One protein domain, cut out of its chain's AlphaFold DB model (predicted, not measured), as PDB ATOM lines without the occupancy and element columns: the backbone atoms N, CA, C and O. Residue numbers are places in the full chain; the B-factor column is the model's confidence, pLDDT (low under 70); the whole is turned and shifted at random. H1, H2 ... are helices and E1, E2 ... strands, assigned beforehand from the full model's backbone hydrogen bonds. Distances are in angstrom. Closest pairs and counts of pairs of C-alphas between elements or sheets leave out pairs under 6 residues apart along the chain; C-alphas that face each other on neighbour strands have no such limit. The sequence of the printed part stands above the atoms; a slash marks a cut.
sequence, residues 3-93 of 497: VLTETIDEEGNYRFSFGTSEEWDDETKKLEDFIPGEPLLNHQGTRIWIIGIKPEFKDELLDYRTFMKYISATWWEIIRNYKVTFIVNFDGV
ATOM      1  N   VAL A   3       1.609  18.873  29.536       86.94
ATOM      2  CA  VAL A   3       1.953  17.598  28.910       86.94
ATOM      3  C   VAL A   3       3.413  17.680  28.501       86.94
ATOM      4  O   VAL A   3       3.800  18.626  27.823       86.94
ATOM      5  N   LEU A   4       4.214  16.716  28.934       89.94
ATOM      6  CA  LEU A   4       5.610  16.567  28.531       89.94
ATOM      7  C   LEU A   4       5.691  15.354  27.612       89.94
ATOM      8  O   LEU A   4       5.027  14.351  27.875       89.94
ATOM      9  N   THR A   5       6.475  15.441  26.547       89.62
ATOM     10  CA  THR A   5       6.611  14.362  25.568       89.62
ATOM     11  C   THR A   5       8.071  14.194  25.177       89.62
ATOM     12  O   THR A   5       8.691  15.132  24.685       89.62
ATOM     13  N   GLU A   6       8.597  12.985  25.344       92.19
ATOM     14  CA  GLU A   6       9.883  12.550  24.796       92.19
ATOM     15  C   GLU A   6       9.645  11.535  23.697       92.19
ATOM     16  O   GLU A   6       8.879  10.597  23.896       92.19
ATOM     17  N   THR A   7      10.300  11.696  22.554       92.25
ATOM     18  CA  THR A   7      10.212  10.749  21.441       92.25
ATOM     19  C   THR A   7      11.600  10.405  20.922       92.25
ATOM     20  O   THR A   7      12.428  11.298  20.761       92.25
ATOM     21  N   ILE A   8      11.826   9.127  20.627       94.50
ATOM     22  CA  ILE A   8      12.934   8.642  19.800       94.50
ATOM     23  C   ILE A   8      12.327   8.048  18.532       94.50
ATOM     24  O   ILE A   8      11.525   7.113  18.608       94.50
ATOM     25  N   ASP A   9      12.679   8.622  17.381       92.19
ATOM     26  CA  ASP A   9      12.221   8.150  16.072       92.19
ATOM     27  C   ASP A   9      13.000   6.911  15.577       92.19
ATOM     28  O   ASP A   9      13.877   6.385  16.260       92.19
ATOM     29  N   GLU A  10      12.643   6.405  14.393       93.62
ATOM     30  CA  GLU A  10      13.278   5.229  13.767       93.62
ATOM     31  C   GLU A  10      14.778   5.421  13.484       93.62
ATOM     32  O   GLU A  10      15.520   4.444  13.412       93.62
ATOM     33  N   GLU A  11      15.233   6.669  13.352       94.69
ATOM     34  CA  GLU A  11      16.635   7.025  13.113       94.69
ATOM     35  C   GLU A  11      17.420   7.206  14.425       94.69
ATOM     36  O   GLU A  11      18.633   7.416  14.403       94.69
ATOM     37  N   GLY A  12      16.751   7.098  15.578       92.56
ATOM     38  CA  GLY A  12      17.351   7.291  16.896       92.56
ATOM     39  C   GLY A  12      17.419   8.754  17.338       92.56
ATOM     40  O   GLY A  12      18.069   9.053  18.342       92.56
ATOM     41  N   ASN A  13      16.758   9.679  16.634       92.81
ATOM     42  CA  ASN A  13      16.781  11.090  17.003       92.81
ATOM     43  C   ASN A  13      15.866  11.334  18.205       92.81
ATOM     44  O   ASN A  13      14.652  11.125  18.144       92.81
ATOM     45  N   TYR A  14      16.454  11.840  19.287       92.12
ATOM     46  CA  TYR A  14      15.726  12.239  20.483       92.12
ATOM     47  C   TYR A  14      15.095  13.626  20.322       92.12
ATOM     48  O   TYR A  14      15.761  14.579  19.913       92.12
ATOM     49  N   ARG A  15      13.823  13.759  20.709       90.06
ATOM     50  CA  ARG A  15      13.099  15.035  20.775       90.06
ATOM     51  C   ARG A  15      12.343  15.145  22.088       90.06
ATOM     52  O   ARG A  15      11.652  14.210  22.486       90.06
ATOM     53  N   PHE A  16      12.433  16.311  22.716       89.31
ATOM     54  CA  PHE A  16      11.624  16.679  23.869       89.31
ATOM     55  C   PHE A  16      10.692  17.819  23.476       89.31
ATOM     56  O   PHE A  16      11.093  18.729  22.762       89.31
ATOM     57  N   SER A  17       9.457  17.774  23.952       86.81
ATOM     58  CA  SER A  17       8.508  18.872  23.804       86.81
ATOM     59  C   SER A  17       7.636  18.977  25.042       86.81
ATOM     60  O   SER A  17       7.380  17.984  25.732       86.81
ATOM     61  N   PHE A  18       7.163  20.184  25.324       86.38
ATOM     62  CA  PHE A  18       6.178  20.408  26.365       86.38
ATOM     63  C   PHE A  18       5.054  21.292  25.840       86.38
ATOM     64  O   PHE A  18       5.239  22.167  24.997       86.38
ATOM     65  N   GLY A  19       3.853  21.058  26.347       78.12
ATOM     66  CA  GLY A  19       2.677  21.776  25.899       78.12
ATOM     67  C   GLY A  19       1.685  22.015  27.011       78.12
ATOM     68  O   GLY A  19       1.532  21.222  27.945       78.12
ATOM     69  N   THR A  20       0.977  23.128  26.894       75.56
ATOM     70  CA  THR A  20      -0.274  23.350  27.601       75.56
ATOM     71  C   THR A  20      -1.447  23.100  26.653       75.56
ATOM     72  O   THR A  20      -1.292  22.653  25.521       75.56
ATOM     73  N   SER A  21      -2.667  23.373  27.112       63.47
ATOM     74  CA  SER A  21      -3.841  23.357  26.233       63.47
ATOM     75  C   SER A  21      -3.824  24.469  25.177       63.47
ATOM     76  O   SER A  21      -4.623  24.409  24.248       63.47
ATOM     77  N   GLU A  22      -2.965  25.477  25.335       61.59
ATOM     78  CA  GLU A  22      -2.977  26.709  24.539       61.59
ATOM     79  C   GLU A  22      -1.697  26.891  23.714       61.59
ATOM     80  O   GLU A  22      -1.749  27.486  22.640       61.59
ATOM     81  N   GLU A  23      -0.578  26.322  24.164       67.50
ATOM     82  CA  GLU A  23       0.750  26.511  23.575       67.50
ATOM     83  C   GLU A  23       1.522  25.188  23.519       67.50
ATOM     84  O   GLU A  23       1.341  24.322  24.376       67.50
ATOM     85  N   TRP A  24       2.389  25.049  22.518       66.81
ATOM     86  CA  TRP A  24       3.319  23.932  22.353       66.81
ATOM     87  C   TRP A  24       4.691  24.518  22.025       66.81
ATOM     88  O   TRP A  24       4.793  25.296  21.078       66.81
ATOM     89  N   ASP A  25       5.700  24.190  22.826       69.81
ATOM     90  CA  ASP A  25       7.078  24.672  22.683       69.81
ATOM     91  C   ASP A  25       8.020  23.458  22.751       69.81
ATOM     92  O   ASP A  25       7.909  22.613  23.648       69.81
ATOM     93  N   ASP A  26       8.905  23.329  21.763       65.31
ATOM     94  CA  ASP A  26       9.872  22.234  21.647       65.31
ATOM     95  C   ASP A  26      11.338  22.694  21.680       65.31
ATOM     96  O   ASP A  26      12.229  21.847  21.629       65.31
ATOM     97  N   GLU A  27      11.621  23.995  21.827       66.12
ATOM     98  CA  GLU A  27      12.981  24.504  21.584       66.12
ATOM     99  C   GLU A  27      13.707  24.991  22.845       66.12
ATOM    100  O   GLU A  27      14.939  25.025  22.868       66.12
ATOM    101  N   THR A  28      12.995  25.364  23.917       72.50
ATOM    102  CA  THR A  28      13.621  26.135  25.013       72.50
ATOM    103  C   THR A  28      13.948  25.357  26.290       72.50
ATOM    104  O   THR A  28      14.758  25.830  27.090       72.50
ATOM    105  N   LYS A  29      13.354  24.178  26.509       81.62
ATOM    106  CA  LYS A  29      13.462  23.426  27.775       81.62
ATOM    107  C   LYS A  29      13.750  21.946  27.555       81.62
ATOM    108  O   LYS A  29      13.472  21.399  26.494       81.62
ATOM    109  N   LYS A  30      14.289  21.290  28.578       87.06
ATOM    110  CA  LYS A  30      14.620  19.858  28.619       87.06
ATOM    111  C   LYS A  30      13.788  19.147  29.687       87.06
ATOM    112  O   LYS A  30      13.243  19.793  30.575       87.06
ATOM    113  N   LEU A  31      13.743  17.810  29.647       88.75
ATOM    114  CA  LEU A  31      13.075  16.998  30.678       88.75
ATOM    115  C   LEU A  31      13.545  17.361  32.094       88.75
ATOM    116  O   LEU A  31      12.715  17.521  32.985       88.75
ATOM    117  N   GLU A  32      14.859  17.525  32.273       90.69
ATOM    118  CA  GLU A  32      15.496  17.833  33.561       90.69
ATOM    119  C   GLU A  32      14.933  19.109  34.212       90.69
ATOM    120  O   GLU A  32      14.864  19.200  35.434       90.69
ATOM    121  N   ASP A  33      14.451  20.065  33.409       89.75
ATOM    122  CA  ASP A  33      13.847  21.302  33.914       89.75
ATOM    123  C   ASP A  33      12.473  21.064  34.572       89.75
ATOM    124  O   ASP A  33      11.978  21.919  35.310       89.75
ATOM    125  N   PHE A  34      11.833  19.920  34.298       90.19
ATOM    126  CA  PHE A  34      10.501  19.564  34.794       90.19
ATOM    127  C   PHE A  34      10.504  18.375  35.759       90.19
ATOM    128  O   PHE A  34       9.724  18.374  36.714       90.19
ATOM    129  N   ILE A  35      11.337  17.361  35.507       91.50
ATOM    130  CA  ILE A  35      11.447  16.142  36.319       91.50
ATOM    131  C   ILE A  35      12.939  15.844  36.554       91.50
ATOM    132  O   ILE A  35      13.518  15.022  35.842       91.50
ATOM    133  N   PRO A  36      13.577  16.523  37.526       92.31
ATOM    134  CA  PRO A  36      15.007  16.372  37.773       92.31
ATOM    135  C   PRO A  36      15.399  14.932  38.123       92.31
ATOM    136  O   PRO A  36      14.779  14.316  38.996       92.31
ATOM    137  N   GLY A  37      16.447  14.413  37.479       92.12
ATOM    138  CA  GLY A  37      17.006  13.083  37.743       92.12
ATOM    139  C   GLY A  37      16.284  11.906  37.077       92.12
ATOM    140  O   GLY A  37      16.699  10.761  37.270       92.12
ATOM    141  N   GLU A  38      15.237  12.151  36.287       94.38
ATOM    142  CA  GLU A  38      14.574  11.105  35.502       94.38
ATOM    143  C   GLU A  38      15.439  10.729  34.279       94.38
ATOM    144  O   GLU A  38      15.858  11.614  33.525       94.38
ATOM    145  N   PRO A  39      15.726   9.437  34.030       93.38
ATOM    146  CA  PRO A  39      16.502   9.034  32.859       93.38
ATOM    147  C   PRO A  39      15.751   9.362  31.566       93.38
ATOM    148  O   PRO A  39      14.532   9.191  31.494       93.38
ATOM    149  N   LEU A  40      16.485   9.783  30.530       92.81
ATOM    150  CA  LEU A  40      15.930  10.007  29.193       92.81
ATOM    151  C   LEU A  40      15.392   8.704  28.594       92.81
ATOM    152  O   LEU A  40      15.896   7.612  28.883       92.81
ATOM    153  N   LEU A  41      14.401   8.829  27.711       93.56
ATOM    154  CA  LEU A  41      13.979   7.711  26.874       93.56
ATOM    155  C   LEU A  41      15.197   7.159  26.108       93.56
ATOM    156  O   LEU A  41      15.999   7.924  25.586       93.56
ATOM    157  N   ASN A  42      15.355   5.835  26.065       93.38
ATOM    158  CA  ASN A  42      16.540   5.169  25.501       93.38
ATOM    159  C   ASN A  42      16.208   4.105  24.442       93.38
ATOM    160  O   ASN A  42      17.077   3.337  24.032       93.38
ATOM    161  N   HIS A  43      14.946   4.032  24.032       93.50
ATOM    162  CA  HIS A  43      14.449   3.127  23.007       93.50
ATOM    163  C   HIS A  43      13.474   3.878  22.105       93.50
ATOM    164  O   HIS A  43      12.896   4.886  22.512       93.50
ATOM    165  N   GLN A  44      13.295   3.377  20.884       95.75
ATOM    166  CA  GLN A  44      12.336   3.925  19.933       95.75
ATOM    167  C   GLN A  44      10.931   3.951  20.544       95.75
ATOM    168  O   GLN A  44      10.452   2.942  21.063       95.75
ATOM    169  N   GLY A  45      10.260   5.094  20.441       93.56
ATOM    170  CA  GLY A  45       8.911   5.272  20.960       93.56
ATOM    171  C   GLY A  45       8.681   6.666  21.513       93.56
ATOM    172  O   GLY A  45       9.517   7.558  21.370       93.56
ATOM    173  N   THR A  46       7.533   6.839  22.163       92.12
ATOM    174  CA  THR A  46       7.138   8.103  22.782       92.12
ATOM    175  C   THR A  46       6.745   7.874  24.237       92.12
ATOM    176  O   THR A  46       5.878   7.050  24.531       92.12
ATOM    177  N   ARG A  47       7.353   8.634  25.150       92.94
ATOM    178  CA  ARG A  47       7.013   8.693  26.575       92.94
ATOM    179  C   ARG A  47       6.285  10.007  26.848       92.94
ATOM    180  O   ARG A  47       6.774  11.071  26.482       92.94
ATOM    181  N   ILE A  48       5.101   9.922  27.456       90.06
ATOM    182  CA  ILE A  48       4.224  11.072  27.716       90.06
ATOM    183  C   ILE A  48       3.984  11.191  29.221       90.06
ATOM    184  O   ILE A  48       3.534  10.235  29.851       90.06
ATOM    185  N   TRP A  49       4.196  12.382  29.780       90.19
ATOM    186  CA  TRP A  49       3.781  12.727  31.140       90.19
ATOM    187  C   TRP A  49       2.653  13.730  31.089       90.19
ATOM    188  O   TRP A  49       2.718  14.738  30.388       90.19
ATOM    189  N   ILE A  50       1.637  13.491  31.906       86.81
ATOM    190  CA  ILE A  50       0.530  14.418  32.088       86.81
ATOM    191  C   ILE A  50       0.580  14.879  33.542       86.81
ATOM    192  O   ILE A  50       0.212  14.144  34.458       86.81
ATOM    193  N   ILE A  51       1.063  16.099  33.760       88.00
ATOM    194  CA  ILE A  51       1.283  16.640  35.101       88.00
ATOM    195  C   ILE A  51      -0.010  17.266  35.632       88.00
ATOM    196  O   ILE A  51      -0.728  17.974  34.916       88.00
ATOM    197  N   GLY A  52      -0.313  17.011  36.910       85.12
ATOM    198  CA  GLY A  52      -1.482  17.581  37.586       85.12
ATOM    199  C   GLY A  52      -2.815  17.043  37.055       85.12
ATOM    200  O   GLY A  52      -3.765  17.809  36.861       85.12
ATOM    201  N   ILE A  53      -2.898  15.736  36.773       84.25
ATOM    202  CA  ILE A  53      -4.176  15.085  36.459       84.25
ATOM    203  C   ILE A  53      -5.117  15.262  37.656       84.25
ATOM    204  O   ILE A  53      -4.760  14.943  38.789       84.25
ATOM    205  N   LYS A  54      -6.327  15.772  37.399       83.44
ATOM    206  CA  LYS A  54      -7.350  15.854  38.443       83.44
ATOM    207  C   LYS A  54      -7.754  14.439  38.881       83.44
ATOM    208  O   LYS A  54      -7.873  13.591  37.992       83.44
ATOM    209  N   PRO A  55      -7.991  14.187  40.179       84.88
ATOM    210  CA  PRO A  55      -8.277  12.850  40.696       84.88
ATOM    211  C   PRO A  55      -9.352  12.097  39.904       84.88
ATOM    212  O   PRO A  55      -9.135  10.952  39.533       84.88
ATOM    213  N   GLU A  56     -10.438  12.772  39.527       81.75
ATOM    214  CA  GLU A  56     -11.545  12.178  38.772       81.75
ATOM    215  C   GLU A  56     -11.140  11.617  37.395       81.75
ATOM    216  O   GLU A  56     -11.679  10.610  36.956       81.75
ATOM    217  N   PHE A  57     -10.148  12.217  36.727       81.88
ATOM    218  CA  PHE A  57      -9.640  11.724  35.440       81.88
ATOM    219  C   PHE A  57      -8.568  10.651  35.605       81.88
ATOM    220  O   PHE A  57      -8.301   9.902  34.668       81.88
ATOM    221  N   LYS A  58      -7.905  10.605  36.765       84.38
ATOM    222  CA  LYS A  58      -6.870   9.607  37.035       84.38
ATOM    223  C   LYS A  58      -7.489   8.212  37.035       84.38
ATOM    224  O   LYS A  58      -6.947   7.323  36.390       84.38
ATOM    225  N   ASP A  59      -8.631   8.058  37.696       85.44
ATOM    226  CA  ASP A  59      -9.312   6.770  37.805       85.44
ATOM    227  C   ASP A  59      -9.833   6.288  36.439       85.44
ATOM    228  O   ASP A  59      -9.663   5.122  36.096       85.44
ATOM    229  N   GLU A  60     -10.370   7.189  35.605       85.19
ATOM    230  CA  GLU A  60     -10.802   6.861  34.233       85.19
ATOM    231  C   GLU A  60      -9.637   6.471  33.311       85.19
ATOM    232  O   GLU A  60      -9.768   5.548  32.506       85.19
ATOM    233  N   LEU A  61      -8.490   7.156  33.415       83.69
ATOM    234  CA  LEU A  61      -7.298   6.848  32.615       83.69
ATOM    235  C   LEU A  61      -6.609   5.553  33.058       83.69
ATOM    236  O   LEU A  61      -5.963   4.905  32.237       83.69
ATOM    237  N   LEU A  62      -6.744   5.181  34.335       87.25
ATOM    238  CA  LEU A  62      -6.223   3.926  34.873       87.25
ATOM    239  C   LEU A  62      -7.189   2.739  34.681       87.25
ATOM    240  O   LEU A  62      -6.800   1.589  34.890       87.25
ATOM    241  N   ASP A  63      -8.419   2.978  34.224       91.00
ATOM    242  CA  ASP A  63      -9.322   1.926  33.766       91.00
ATOM    243  C   ASP A  63      -9.043   1.576  32.298       91.00
ATOM    244  O   ASP A  63      -9.450   2.278  31.366       91.00
ATOM    245  N   TYR A  64      -8.412   0.420  32.083       91.50
ATOM    246  CA  TYR A  64      -8.084  -0.079  30.749       91.50
ATOM    247  C   TYR A  64      -9.303  -0.133  29.808       91.50
ATOM    248  O   TYR A  64      -9.156   0.077  28.605       91.50
ATOM    249  N   ARG A  65     -10.521  -0.400  30.310       91.94
ATOM    250  CA  ARG A  65     -11.730  -0.474  29.464       91.94
ATOM    251  C   ARG A  65     -12.099   0.898  28.932       91.94
ATOM    252  O   ARG A  65     -12.402   1.035  27.748       91.94
ATOM    253  N   THR A  66     -12.077   1.895  29.803       91.56
ATOM    254  CA  THR A  66     -12.377   3.284  29.457       91.56
ATOM    255  C   THR A  66     -11.289   3.864  28.553       91.56
ATOM    256  O   THR A  66     -11.602   4.444  27.513       91.56
ATOM    257  N   PHE A  67     -10.019   3.580  28.840       91.50
ATOM    258  CA  PHE A  67      -8.900   3.985  27.990       91.50
ATOM    259  C   PHE A  67      -8.986   3.399  26.570       91.50
ATOM    260  O   PHE A  67      -8.894   4.131  25.581       91.50
ATOM    261  N   MET A  68      -9.264   2.094  26.438       94.31
ATOM    262  CA  MET A  68      -9.471   1.462  25.129       94.31
ATOM    263  C   MET A  68     -10.660   2.063  24.372       94.31
ATOM    264  O   MET A  68     -10.578   2.222  23.152       94.31
ATOM    265  N   LYS A  69     -11.745   2.453  25.062       93.44
ATOM    266  CA  LYS A  69     -12.866   3.163  24.423       93.44
ATOM    267  C   LYS A  69     -12.413   4.486  23.814       93.44
ATOM    268  O   LYS A  69     -12.768   4.748  22.666       93.44
ATOM    269  N   TYR A  70     -11.596   5.280  24.508       91.81
ATOM    270  CA  TYR A  70     -11.062   6.529  23.951       91.81
ATOM    271  C   TYR A  70     -10.193   6.301  22.717       91.81
ATOM    272  O   TYR A  70     -10.346   7.029  21.732       91.81
ATOM    273  N   ILE A  71      -9.353   5.259  22.718       93.81
ATOM    274  CA  ILE A  71      -8.566   4.885  21.535       93.81
ATOM    275  C   ILE A  71      -9.505   4.506  20.389       93.81
ATOM    276  O   ILE A  71      -9.392   5.048  19.288       93.81
ATOM    277  N   SER A  72     -10.483   3.635  20.663       95.06
ATOM    278  CA  SER A  72     -11.451   3.181  19.665       95.06
ATOM    279  C   SER A  72     -12.229   4.350  19.059       95.06
ATOM    280  O   SER A  72     -12.362   4.419  17.846       95.06
ATOM    281  N   ALA A  73     -12.678   5.317  19.866       94.44
ATOM    282  CA  ALA A  73     -13.470   6.455  19.412       94.44
ATOM    283  C   ALA A  73     -12.638   7.506  18.660       94.44
ATOM    284  O   ALA A  73     -13.180   8.191  17.787       94.44
ATOM    285  N   THR A  74     -11.347   7.625  18.986       94.81
ATOM    286  CA  THR A  74     -10.414   8.574  18.363       94.81
ATOM    287  C   THR A  74      -9.940   8.069  17.006       94.81
ATOM    288  O   THR A  74     -10.107   8.773  16.010       94.81
ATOM    289  N   TRP A  75      -9.425   6.838  16.936       95.38
ATOM    290  CA  TRP A  75      -8.773   6.273  15.745       95.38
ATOM    291  C   TRP A  75      -9.619   5.222  15.016       95.38
ATOM    292  O   TRP A  75      -9.083   4.354  14.323       95.38
ATOM    293  N   TRP A  76     -10.948   5.293  15.139       93.62
ATOM    294  CA  TRP A  76     -11.839   4.292  14.542       93.62
ATOM    295  C   TRP A  76     -11.634   4.121  13.032       93.62
ATOM    296  O   TRP A  76     -11.721   3.005  12.522       93.62
ATOM    297  N   GLU A  77     -11.350   5.210  12.313       90.00
ATOM    298  CA  GLU A  77     -11.125   5.179  10.867       90.00
ATOM    299  C   GLU A  77      -9.874   4.381  10.529       90.00
ATOM    300  O   GLU A  77      -9.897   3.588   9.590       90.00
ATOM    301  N   ILE A  78      -8.812   4.529  11.326       92.19
ATOM    302  CA  ILE A  78      -7.562   3.827  11.064       92.19
ATOM    303  C   ILE A  78      -7.699   2.334  11.345       92.19
ATOM    304  O   ILE A  78      -7.314   1.505  10.516       92.19
ATOM    305  N   ILE A  79      -8.328   1.995  12.471       92.94
ATOM    306  CA  ILE A  79      -8.612   0.606  12.841       92.94
ATOM    307  C   ILE A  79      -9.468  -0.065  11.758       92.94
ATOM    308  O   ILE A  79      -9.169  -1.174  11.323       92.94
ATOM    309  N   ARG A  80     -10.512   0.618  11.272       90.25
ATOM    310  CA  ARG A  80     -11.449   0.058  10.292       90.25
ATOM    311  C   ARG A  80     -10.878  -0.012   8.876       90.25
ATOM    312  O   ARG A  80     -10.992  -1.050   8.229       90.25
ATOM    313  N   ASN A  81     -10.329   1.090   8.374       89.62
ATOM    314  CA  ASN A  81     -10.008   1.237   6.954       89.62
ATOM    315  C   ASN A  81      -8.604   0.724   6.624       89.62
ATOM    316  O   ASN A  81      -8.409   0.156   5.552       89.62
ATOM    317  N   TYR A  82      -7.648   0.874   7.548       90.75
ATOM    318  CA  TYR A  82      -6.259   0.436   7.357       90.75
ATOM    319  C   TYR A  82      -5.913  -0.834   8.144       90.75
ATOM    320  O   TYR A  82      -4.799  -1.334   8.025       90.75
ATOM    321  N   LYS A  83      -6.863  -1.384   8.917       92.62
ATOM    322  CA  LYS A  83      -6.683  -2.605   9.725       92.62
ATOM    323  C   LYS A  83      -5.520  -2.502  10.722       92.62
ATOM    324  O   LYS A  83      -4.891  -3.507  11.052       92.62
ATOM    325  N   VAL A  84      -5.236  -1.290  11.203       94.06
ATOM    326  CA  VAL A  84      -4.204  -1.063  12.221       94.06
ATOM    327  C   VAL A  84      -4.637  -1.695  13.538       94.06
ATOM    328  O   VAL A  84      -5.794  -1.589  13.947       94.06
ATOM    329  N   THR A  85      -3.692  -2.357  14.201       95.62
ATOM    330  CA  THR A  85      -3.905  -2.989  15.503       95.62
ATOM    331  C   THR A  85      -3.318  -2.106  16.595       95.62
ATOM    332  O   THR A  85      -2.120  -1.849  16.598       95.62
ATOM    333  N   PHE A  86      -4.159  -1.670  17.531       95.06
ATOM    334  CA  PHE A  86      -3.714  -1.019  18.762       95.06
ATOM    335  C   PHE A  86      -3.704  -2.045  19.895       95.06
ATOM    336  O   PHE A  86      -4.679  -2.783  20.076       95.06
ATOM    337  N   ILE A  87      -2.611  -2.079  20.655       95.88
ATOM    338  CA  ILE A  87      -2.442  -2.922  21.840       95.88
ATOM    339  C   ILE A  87      -2.236  -2.000  23.037       95.88
ATOM    340  O   ILE A  87      -1.395  -1.106  23.004       95.88
ATOM    341  N   VAL A  88      -3.027  -2.210  24.085       94.12
ATOM    342  CA  VAL A  88      -2.923  -1.511  25.364       94.12
ATOM    343  C   VAL A  88      -2.396  -2.497  26.395       94.12
ATOM    344  O   VAL A  88      -3.056  -3.496  26.683       94.12
ATOM    345  N   ASN A  89      -1.222  -2.208  26.955       93.56
ATOM    346  CA  ASN A  89      -0.640  -2.987  28.042       93.56
ATOM    347  C   ASN A  89      -0.869  -2.268  29.372       93.56
ATOM    348  O   ASN A  89      -0.380  -1.160  29.579       93.56
ATOM    349  N   PHE A  90      -1.644  -2.897  30.251       92.56
ATOM    350  CA  PHE A  90      -1.809  -2.475  31.642       92.56
ATOM    351  C   PHE A  90      -1.390  -3.649  32.515       92.56
ATOM    352  O   PHE A  90      -1.898  -4.761  32.311       92.56
ATOM    353  N   ASP A  91      -0.477  -3.390  33.451       89.31
ATOM    354  CA  ASP A  91       0.071  -4.368  34.396       89.31
ATOM    355  C   ASP A  91       0.650  -5.619  33.711       89.31
ATOM    356  O   ASP A  91       0.454  -6.748  34.159       89.31
ATOM    357  N   GLY A  92       1.329  -5.432  32.573       93.06
ATOM    358  CA  GLY A  92       1.955  -6.517  31.816       93.06
ATOM    359  C   GLY A  92       0.988  -7.334  30.956       93.06
ATOM    360  O   GLY A  92       1.425  -8.268  30.288       93.06
ATOM    361  N   VAL A  93      -0.305  -6.995  30.927       95.56
ATOM    362  CA  VAL A  93      -1.313  -7.716  30.138       95.56
ATOM    363  C   VAL A  93      -1.670  -6.940  28.875       95.56
ATOM    364  O   VAL A  93      -2.299  -5.878  28.940       95.56
TER     365      VAL A  93
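AT A GLANCE: This is residues 3 to 93 of the 497 residues of an uncharacterized protein of Candidatus Helarchaeota archaeon (UniProt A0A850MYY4). The model is an open arch of two lobes with a gap between them: one is a three-stranded antiparallel sheet with a long loop at residues 20 to 44, the other a chain of three helices, H1, H2 and H3, after which the short strand E4 folds back beside H2. Residues 52 to 54 and H1 make the bridge between the lobes, and residues 54 to 60 stand free. The printed part has 91 residues with three named helices and four named strands, in the order E1 E2 E3 H1 H2 H3 E4; the sheet's order is E2 E1 E3 and the class is mixed, helices and strands. The whole is loose, with a radius of gyration of the C-alphas of 15.4 A and spans of 38 by 37 by 31 A.

HOW THE PARTS SIT: E1, residues 3 to 8, and E2, residues 14 to 19, form an antiparallel hairpin, with N 5 and O 17 within hydrogen-bond range at 2.8 A. Residues 18 to 19 of E2 also pair, antiparallel, with residues 24 to 25. E3, residues 45 to 51, is the antiparallel neighbour of E1, with N 6 and O 47 2.9 A apart. E1 is the inner strand; E2 and E3 are edge strands. H1, residues 55 to 62, and H2, residues 64 to 74, only just touch, only at the corner by their link, with 3 pairs of C-alphas within 8 A; the closest are those of Leu 61 and Phe 67, 5.7 A apart. Their lines are about perpendicular, at 85 degrees. H3, residues 76 to 81, is close to but not clearly touching H2, the closest C-alphas being those of Ser 72 and Ile 79, 7.8 A apart; the two run the same way at a steep tilt of 62 degrees. E4, residues 87 to 90, pairs with no named strand; its closest C-alpha to H2 is that of Phe 90, 6.8 A from that of Tyr 64. H1, H2 and H3 are not on the sheet, and E3 and E4 are apart. Every O i to N i+4 pair is within hydrogen-bond range in H2 and H3, and 3 of 4 are in H1.

IN THESE COORDINATES: E1 begins at C-alpha 3, (1.953, 17.598, 28.910), and is 16.8 A long; E2 is 17.0 A and E3 19.7 A. H1 begins at C-alpha 55, (-8.277, 12.850, 40.696). H2 is 15.3 A long. E4 ends at C-alpha 90, (-1.809, -2.475, 31.642).

THE WHOLE: The two C-alphas farthest apart are those of Gly 37 and Asn 81, at 42.6 A. The printed part has no cut. The link from E2 to E3, 25 residues, is long; the other links are tight. The mean pLDDT of the printed part is 88.4, and residues 21 to 27 are under 70.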